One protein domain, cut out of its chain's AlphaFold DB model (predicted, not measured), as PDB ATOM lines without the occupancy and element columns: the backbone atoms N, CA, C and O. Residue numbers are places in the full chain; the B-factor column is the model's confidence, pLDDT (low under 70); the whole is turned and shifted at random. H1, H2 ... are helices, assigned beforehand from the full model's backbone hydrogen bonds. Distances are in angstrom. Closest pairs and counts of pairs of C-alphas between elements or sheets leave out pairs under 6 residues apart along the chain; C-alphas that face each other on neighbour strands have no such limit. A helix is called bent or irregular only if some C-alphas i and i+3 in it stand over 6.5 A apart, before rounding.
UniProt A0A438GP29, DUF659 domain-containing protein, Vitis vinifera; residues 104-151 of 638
ATOM      1  N   ARG A 104      46.197  97.379  48.027       58.88
ATOM      2  CA  ARG A 104      45.535  96.112  48.379       58.88
ATOM      3  C   ARG A 104      46.516  94.982  48.695       58.88
ATOM      4  O   ARG A 104      46.245  94.218  49.606       58.88
ATOM      5  N   SER A 105      47.645  94.884  47.993       62.44
ATOM      6  CA  SER A 105      48.681  93.878  48.291       62.44
ATOM      7  C   SER A 105      49.513  94.215  49.529       62.44
ATOM      8  O   SER A 105      50.037  93.309  50.155       62.44
ATOM      9  N   VAL A 106      49.621  95.497  49.895       57.38
ATOM     10  CA  VAL A 106      50.265  95.929  51.152       57.38
ATOM     11  C   VAL A 106      49.338  95.713  52.355       57.38
ATOM     12  O   VAL A 106      49.807  95.433  53.452       57.38
ATOM     13  N   ILE A 107      48.022  95.819  52.146       56.97
ATOM     14  CA  ILE A 107      46.985  95.589  53.166       56.97
ATOM     15  C   ILE A 107      46.607  94.097  53.269       56.97
ATOM     16  O   ILE A 107      46.027  93.670  54.267       56.97
ATOM     17  N   ALA A 108      46.948  93.280  52.267       61.41
ATOM     18  CA  ALA A 108      46.753  91.837  52.313       61.41
ATOM     19  C   ALA A 108      47.629  91.230  53.420       61.41
ATOM     20  O   ALA A 108      48.857  91.248  53.345       61.41
ATOM     21  N   GLY A 109      46.993  90.696  54.465       69.81
ATOM     22  CA  GLY A 109      47.699  90.003  55.540       69.81
ATOM     23  C   GLY A 109      48.473  88.789  55.017       69.81
ATOM     24  O   GLY A 109      48.104  88.204  53.997       69.81
ATOM     25  N   LYS A 110      49.517  88.368  55.747       74.19
ATOM     26  CA  LYS A 110      50.310  87.157  55.436       74.19
ATOM     27  C   LYS A 110      49.427  85.927  55.174       74.19
ATOM     28  O   LYS A 110      49.741  85.120  54.310       74.19
ATOM     29  N   GLU A 111      48.291  85.858  55.859       75.12
ATOM     30  CA  GLU A 111      47.257  84.834  55.703       75.12
ATOM     31  C   GLU A 111      46.628  84.796  54.297       75.12
ATOM     32  O   GLU A 111      46.383  83.728  53.747       75.12
ATOM     33  N   ALA A 112      46.385  85.952  53.674       75.50
ATOM     34  CA  ALA A 112      45.792  86.012  52.337       75.50
ATOM     35  C   ALA A 112      46.780  85.554  51.255       75.50
ATOM     36  O   ALA A 112      46.383  84.877  50.311       75.50
ATOM     37  N   ILE A 113      48.061  85.899  51.414       80.44
ATOM     38  CA  ILE A 113      49.141  85.437  50.530       80.44
ATOM     39  C   ILE A 113      49.298  83.920  50.670       80.44
ATOM     40  O   ILE A 113      49.237  83.210  49.672       80.44
ATOM     41  N   TRP A 114      49.370  83.424  51.908       85.38
ATOM     42  CA  TRP A 114      49.483  81.995  52.194       85.38
ATOM     43  C   TRP A 114      48.338  81.176  51.580       85.38
ATOM     44  O   TRP A 114      48.577  80.122  51.000       85.38
ATOM     45  N   ARG A 115      47.096  81.678  51.615       84.31
ATOM     46  CA  ARG A 115      45.949  81.012  50.969       84.31
ATOM     47  C   ARG A 115      46.077  80.921  49.450       84.31
ATOM     48  O   ARG A 115      45.661  79.918  48.873       84.31
ATOM     49  N   VAL A 116      46.619  81.955  48.805       86.69
ATOM     50  CA  VAL A 116      46.863  81.945  47.355       86.69
ATOM     51  C   VAL A 116      47.966  80.948  47.017       86.69
ATOM     52  O   VAL A 116      47.773  80.126  46.124       86.69
ATOM     53  N   ASP A 117      49.069  80.965  47.765       88.81
ATOM     54  CA  ASP A 117      50.189  80.042  47.563       88.81
ATOM     55  C   ASP A 117      49.745  78.585  47.763       88.81
ATOM     56  O   ASP A 117      50.000  77.741  46.908       88.81
ATOM     57  N   MET A 118      48.955  78.312  48.808       88.25
ATOM     58  CA  MET A 118      48.351  76.997  49.048       88.25
ATOM     59  C   MET A 118      47.418  76.537  47.931       88.25
ATOM     60  O   MET A 118      47.400  75.354  47.591       88.25
ATOM     61  N   ALA A 119      46.635  77.439  47.340       87.19
ATOM     62  CA  ALA A 119      45.770  77.087  46.218       87.19
ATOM     63  C   ALA A 119      46.580  76.740  44.957       87.19
ATOM     64  O   ALA A 119      46.237  75.793  44.249       87.19
ATOM     65  N   ILE A 120      47.664  77.478  44.693       90.25
ATOM     66  CA  ILE A 120      48.574  77.213  43.570       90.25
ATOM     67  C   ILE A 120      49.288  75.874  43.770       90.25
ATOM     68  O   ILE A 120      49.317  75.055  42.855       90.25
ATOM     69  N   GLU A 121      49.831  75.635  44.962       89.12
ATOM     70  CA  GLU A 121      50.540  74.400  45.299       89.12
ATOM     71  C   GLU A 121      49.645  73.166  45.139       89.12
ATOM     72  O   GLU A 121      50.027  72.201  44.476       89.12
ATOM     73  N   ARG A 122      48.410  73.222  45.651       87.31
ATOM     74  CA  ARG A 122      47.441  72.125  45.517       87.31
ATOM     75  C   ARG A 122      47.142  71.783  44.063       87.31
ATOM     76  O   ARG A 122      47.064  70.606  43.732       87.31
ATOM     77  N   PHE A 123      47.018  72.787  43.195       89.75
ATOM     78  CA  PHE A 123      46.837  72.554  41.761       89.75
ATOM     79  C   PHE A 123      48.045  71.841  41.137       89.75
ATOM     80  O   PHE A 123      47.870  70.943  40.319       89.75
ATOM     81  N   PHE A 124      49.268  72.202  41.536       89.75
ATOM     82  CA  PHE A 124      50.478  71.541  41.042       89.75
ATOM     83  C   PHE A 124      50.551  70.076  41.471       89.75
ATOM     84  O   PHE A 124      50.910  69.229  40.654       89.75
ATOM     85  N   TYR A 125      50.202  69.771  42.719       88.06
ATOM     86  CA  TYR A 125      50.242  68.403  43.235       88.06
ATOM     87  C   TYR A 125      49.138  67.524  42.652       88.06
ATOM     88  O   TYR A 125      49.429  66.418  42.200       88.06
ATOM     89  N   ASP A 126      47.908  68.035  42.572       83.56
ATOM     90  CA  ASP A 126      46.769  67.309  41.999       83.56
ATOM     91  C   ASP A 126      46.984  66.993  40.510       83.56
ATOM     92  O   ASP A 126      46.790  65.865  40.064       83.56
ATOM     93  N   ALA A 127      47.496  67.959  39.742       83.88
ATOM     94  CA  ALA A 127      47.792  67.773  38.323       83.88
ATOM     95  C   ALA A 127      49.169  67.125  38.049       83.88
ATOM     96  O   ALA A 127      49.564  67.013  36.887       83.88
ATOM     97  N   CYS A 128      49.914  66.729  39.092       84.06
ATOM     98  CA  CYS A 128      51.277  66.181  39.007       84.06
ATOM     99  C   CYS A 128      52.228  67.028  38.131       84.06
ATOM    100  O   CYS A 128      53.051  66.505  37.373       84.06
ATOM    101  N   ILE A 129      52.112  68.355  38.217       83.75
ATOM    102  CA  ILE A 129      52.939  69.294  37.457       83.75
ATOM    103  C   ILE A 129      54.301  69.423  38.156       83.75
ATOM    104  O   ILE A 129      54.348  69.724  39.351       83.75
ATOM    105  N   PRO A 130      55.431  69.263  37.440       81.50
ATOM    106  CA  PRO A 130      56.747  69.442  38.041       81.50
ATOM    107  C   PRO A 130      56.918  70.877  38.553       81.50
ATOM    108  O   PRO A 130      56.628  71.843  37.845       81.50
ATOM    109  N   THR A 131      57.461  71.029  39.763       79.19
ATOM    110  CA  THR A 131      57.621  72.326  40.455       79.19
ATOM    111  C   THR A 131      58.431  73.350  39.655       79.19
ATOM    112  O   THR A 131      58.199  74.554  39.762       79.19
ATOM    113  N   ASN A 132      59.311  72.890  38.762       83.38
ATOM    114  CA  ASN A 132      60.047  73.752  37.839       83.38
ATOM    115  C   ASN A 132      59.137  74.571  36.895       83.38
ATOM    116  O   ASN A 132      59.577  75.583  36.352       83.38
ATOM    117  N   ALA A 133      57.868  74.192  36.701       77.00
ATOM    118  CA  ALA A 133      56.940  74.947  35.859       77.00
ATOM    119  C   ALA A 133      56.652  76.367  36.390       77.00
ATOM    120  O   ALA A 133      56.333  77.251  35.592       77.00
ATOM    121  N   VAL A 134      56.852  76.631  37.689       84.31
ATOM    122  CA  VAL A 134      56.759  77.984  38.282       84.31
ATOM    123  C   VAL A 134      57.805  78.941  37.695       84.31
ATOM    124  O   VAL A 134      57.547  80.137  37.557       84.31
ATOM    125  N   ASN A 135      58.962  78.418  37.275       82.00
ATOM    126  CA  ASN A 135      60.027  79.207  36.649       82.00
ATOM    127  C   ASN A 135      59.730  79.558  35.182       82.00
ATOM    128  O   ASN A 135      60.483  80.308  34.560       82.00
ATOM    129  N   SER A 136      58.644  79.030  34.605       80.31
ATOM    130  CA  SER A 136      58.240  79.355  33.240       80.31
ATOM    131  C   SER A 136      57.860  80.828  33.118       80.31
ATOM    132  O   SER A 136      57.084  81.368  33.910       80.31
ATOM    133  N   PHE A 137      58.326  81.471  32.050       82.44
ATOM    134  CA  PHE A 137      57.935  82.838  31.707       82.44
ATOM    135  C   PHE A 137      56.405  83.010  31.637       82.44
ATOM    136  O   PHE A 137      55.860  84.021  32.090       82.44
ATOM    137  N   HIS A 138      55.700  81.988  31.148       81.94
ATOM    138  CA  HIS A 138      54.246  82.007  31.007       81.94
ATOM    139  C   HIS A 138      53.504  81.929  32.346       81.94
ATOM    140  O   HIS A 138      52.394  82.446  32.446       81.94
ATOM    141  N   PHE A 139      54.114  81.361  33.392       85.06
ATOM    142  CA  PHE A 139      53.493  81.272  34.715       85.06
ATOM    143  C   PHE A 139      53.238  82.669  35.297       85.06
ATOM    144  O   PHE A 139      52.127  83.007  35.709       85.06
ATOM    145  N   LYS A 140      54.243  83.547  35.219       83.62
ATOM    146  CA  LYS A 140      54.107  84.941  35.654       83.62
ATOM    147  C   LYS A 140      53.146  85.737  34.767       83.62
ATOM    148  O   LYS A 140      52.388  86.564  35.272       83.62
ATOM    149  N   GLN A 141      53.160  85.499  33.453       84.12
ATOM    150  CA  GLN A 141      52.217  86.142  32.532       84.12
ATOM    151  C   GLN A 141      50.766  85.770  32.841       84.12
ATOM    152  O   GLN A 141      49.907  86.648  32.836       84.12
ATOM    153  N   MET A 142      50.506  84.505  33.166       89.50
ATOM    154  CA  MET A 142      49.184  84.020  33.547       89.50
ATOM    155  C   MET A 142      48.655  84.760  34.782       89.50
ATOM    156  O   MET A 142      47.563  85.322  34.734       89.50
ATOM    157  N   LEU A 143      49.439  84.843  35.863       86.56
ATOM    158  CA  LEU A 143      49.030  85.555  37.083       86.56
ATOM    159  C   LEU A 143      48.761  87.045  36.820       86.56
ATOM    160  O   LEU A 143      47.768  87.601  37.296       86.56
ATOM    161  N   ASN A 144      49.603  87.682  36.002       83.12
ATOM    162  CA  ASN A 144      49.420  89.077  35.603       83.12
ATOM    163  C   ASN A 144      48.166  89.288  34.745       83.12
ATOM    164  O   ASN A 144      47.561  90.353  34.822       83.12
ATOM    165  N   ALA A 145      47.789  88.306  33.926       85.75
ATOM    166  CA  ALA A 145      46.591  88.366  33.097       85.75
ATOM    167  C   ALA A 145      45.311  88.124  33.909       85.75
ATOM    168  O   ALA A 145      44.286  88.720  33.602       85.75
ATOM    169  N   ILE A 146      45.370  87.291  34.955       87.44
ATOM    170  CA  ILE A 146      44.223  86.985  35.828       87.44
ATOM    171  C   ILE A 146      43.961  88.122  36.827       87.44
ATOM    172  O   ILE A 146      42.808  88.478  37.069       87.44
ATOM    173  N   SER A 147      45.019  88.729  37.378       82.44
ATOM    174  CA  SER A 147      44.924  89.751  38.433       82.44
ATOM    175  C   SER A 147      43.941  90.908  38.137       82.44
ATOM    176  O   SER A 147      43.189  91.265  39.046       82.44
ATOM    177  N   PRO A 148      43.856  91.468  36.909       85.44
ATOM    178  CA  PRO A 148      42.908  92.533  36.575       85.44
ATOM    179  C   PRO A 148      41.429  92.129  36.617       85.44
ATOM    180  O   PRO A 148      40.588  92.992  36.855       85.44
ATOM    181  N   PHE A 149      41.093  90.856  36.381       81.06
ATOM    182  CA  PHE A 149      39.697  90.398  36.339       81.06
ATOM    183  C   PHE A 149      39.117  90.114  37.731       81.06
ATOM    184  O   PHE A 149      37.902  90.180  37.921       81.06
ATOM    185  N   GLY A 150      39.974  89.835  38.719       80.19
ATOM    186  CA  GLY A 150      39.561  89.605  40.102       80.19
ATOM    187  C   GLY A 150      38.684  88.351  40.297       80.19
ATOM    188  O   GLY A 150      38.696  87.446  39.462       80.19
ATOM    189  N   PRO A 151      37.912  88.272  41.400       73.62
ATOM    190  CA  PRO A 151      37.187  87.060  41.808       73.62
ATOM    191  C   PRO A 151      36.030  86.652  40.878       73.62
ATOM    192  O   PRO A 151      35.469  85.573  41.040       73.62
TER     193      PRO A 151
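Overview. This is residues 104 to 151 of the 638 residues of the protein "DUF659 domain-containing protein" of Vitis vinifera (UniProt A0A438GP29). Picture a loose, open frame of helices with an empty middle: the long helix H2 makes one side, the short H3 turns the corner at its last end, and H4 folds back across the gap from H2 without reaching it. The small helix H1 sits off the first end of H2, and residues 147 to 151 trail from the end of H4. The printed part has 48 residues with four named helices, in the order H1, H2, H3, H4, and no named strand; the class is all helix. The whole is loose, with a radius of gyration of the C-alphas of 12.0 A, and only just elongated, spanning 32 by 21 by 18 A.

Arrangement. Begin with H2, residues 110 to 126, the longest helix, which touches no helix. Look from it to H3, residues 131 to 135: the two are close but not clearly touching, and their closest C-alphas, those of Phe 124 and Thr 131, are 7.2 A apart. Go on to H4, residues 137 to 146, which is close to H3 but not clearly touching it; the closest C-alphas here, those of Ala 133 and Phe 139, are 7.3 A apart. H2 and H4 are apart. H1, residues 104 to 107, is apart from H2, H3 and H4. In the backbone of H2 and H4 you will find every O i to N i+4 pair within hydrogen-bond range. H3 has 0 of 1 such pairs within range but 2 of 2 O i to N i+3 pairs, and H1 is too short for an O i to N i+4 pair.

Along the chain. Find C-alpha 110 at (50.310, 87.157, 55.436); from there H2 runs 24.2 A to C-alpha 126 at (46.769, 67.309, 41.999). After residues 127 to 130, H3 covers residues 131 to 135 in 8.2 A; it is neither bent nor irregular, but only just, with C-alphas 131 and 134 6.1 A apart. H4 covers residues 137 to 146 and runs 14.9 A, ending at C-alpha 146, (44.223, 86.985, 35.828). Back at the first printed residue, H1 covers residues 104 to 107, 5.0 A long.

Size, cuts and confidence. The two C-alphas farthest apart, those of Ile 107 and Cys 128, are 32.9 A apart, while those of Arg 104 and Pro 151, the first and last printed, are 14.0 A apart. Residues 135 to 151, of which 137 to 146 belong to H4, stand free. The printed part has no cut, and the links H1 to H2, H2 to H3 and H3 to H4 are tight. In the B-factor column the mean pLDDT of the printed part is 80.9, and the model's confidence is low, under 70, at residues 104 to 109.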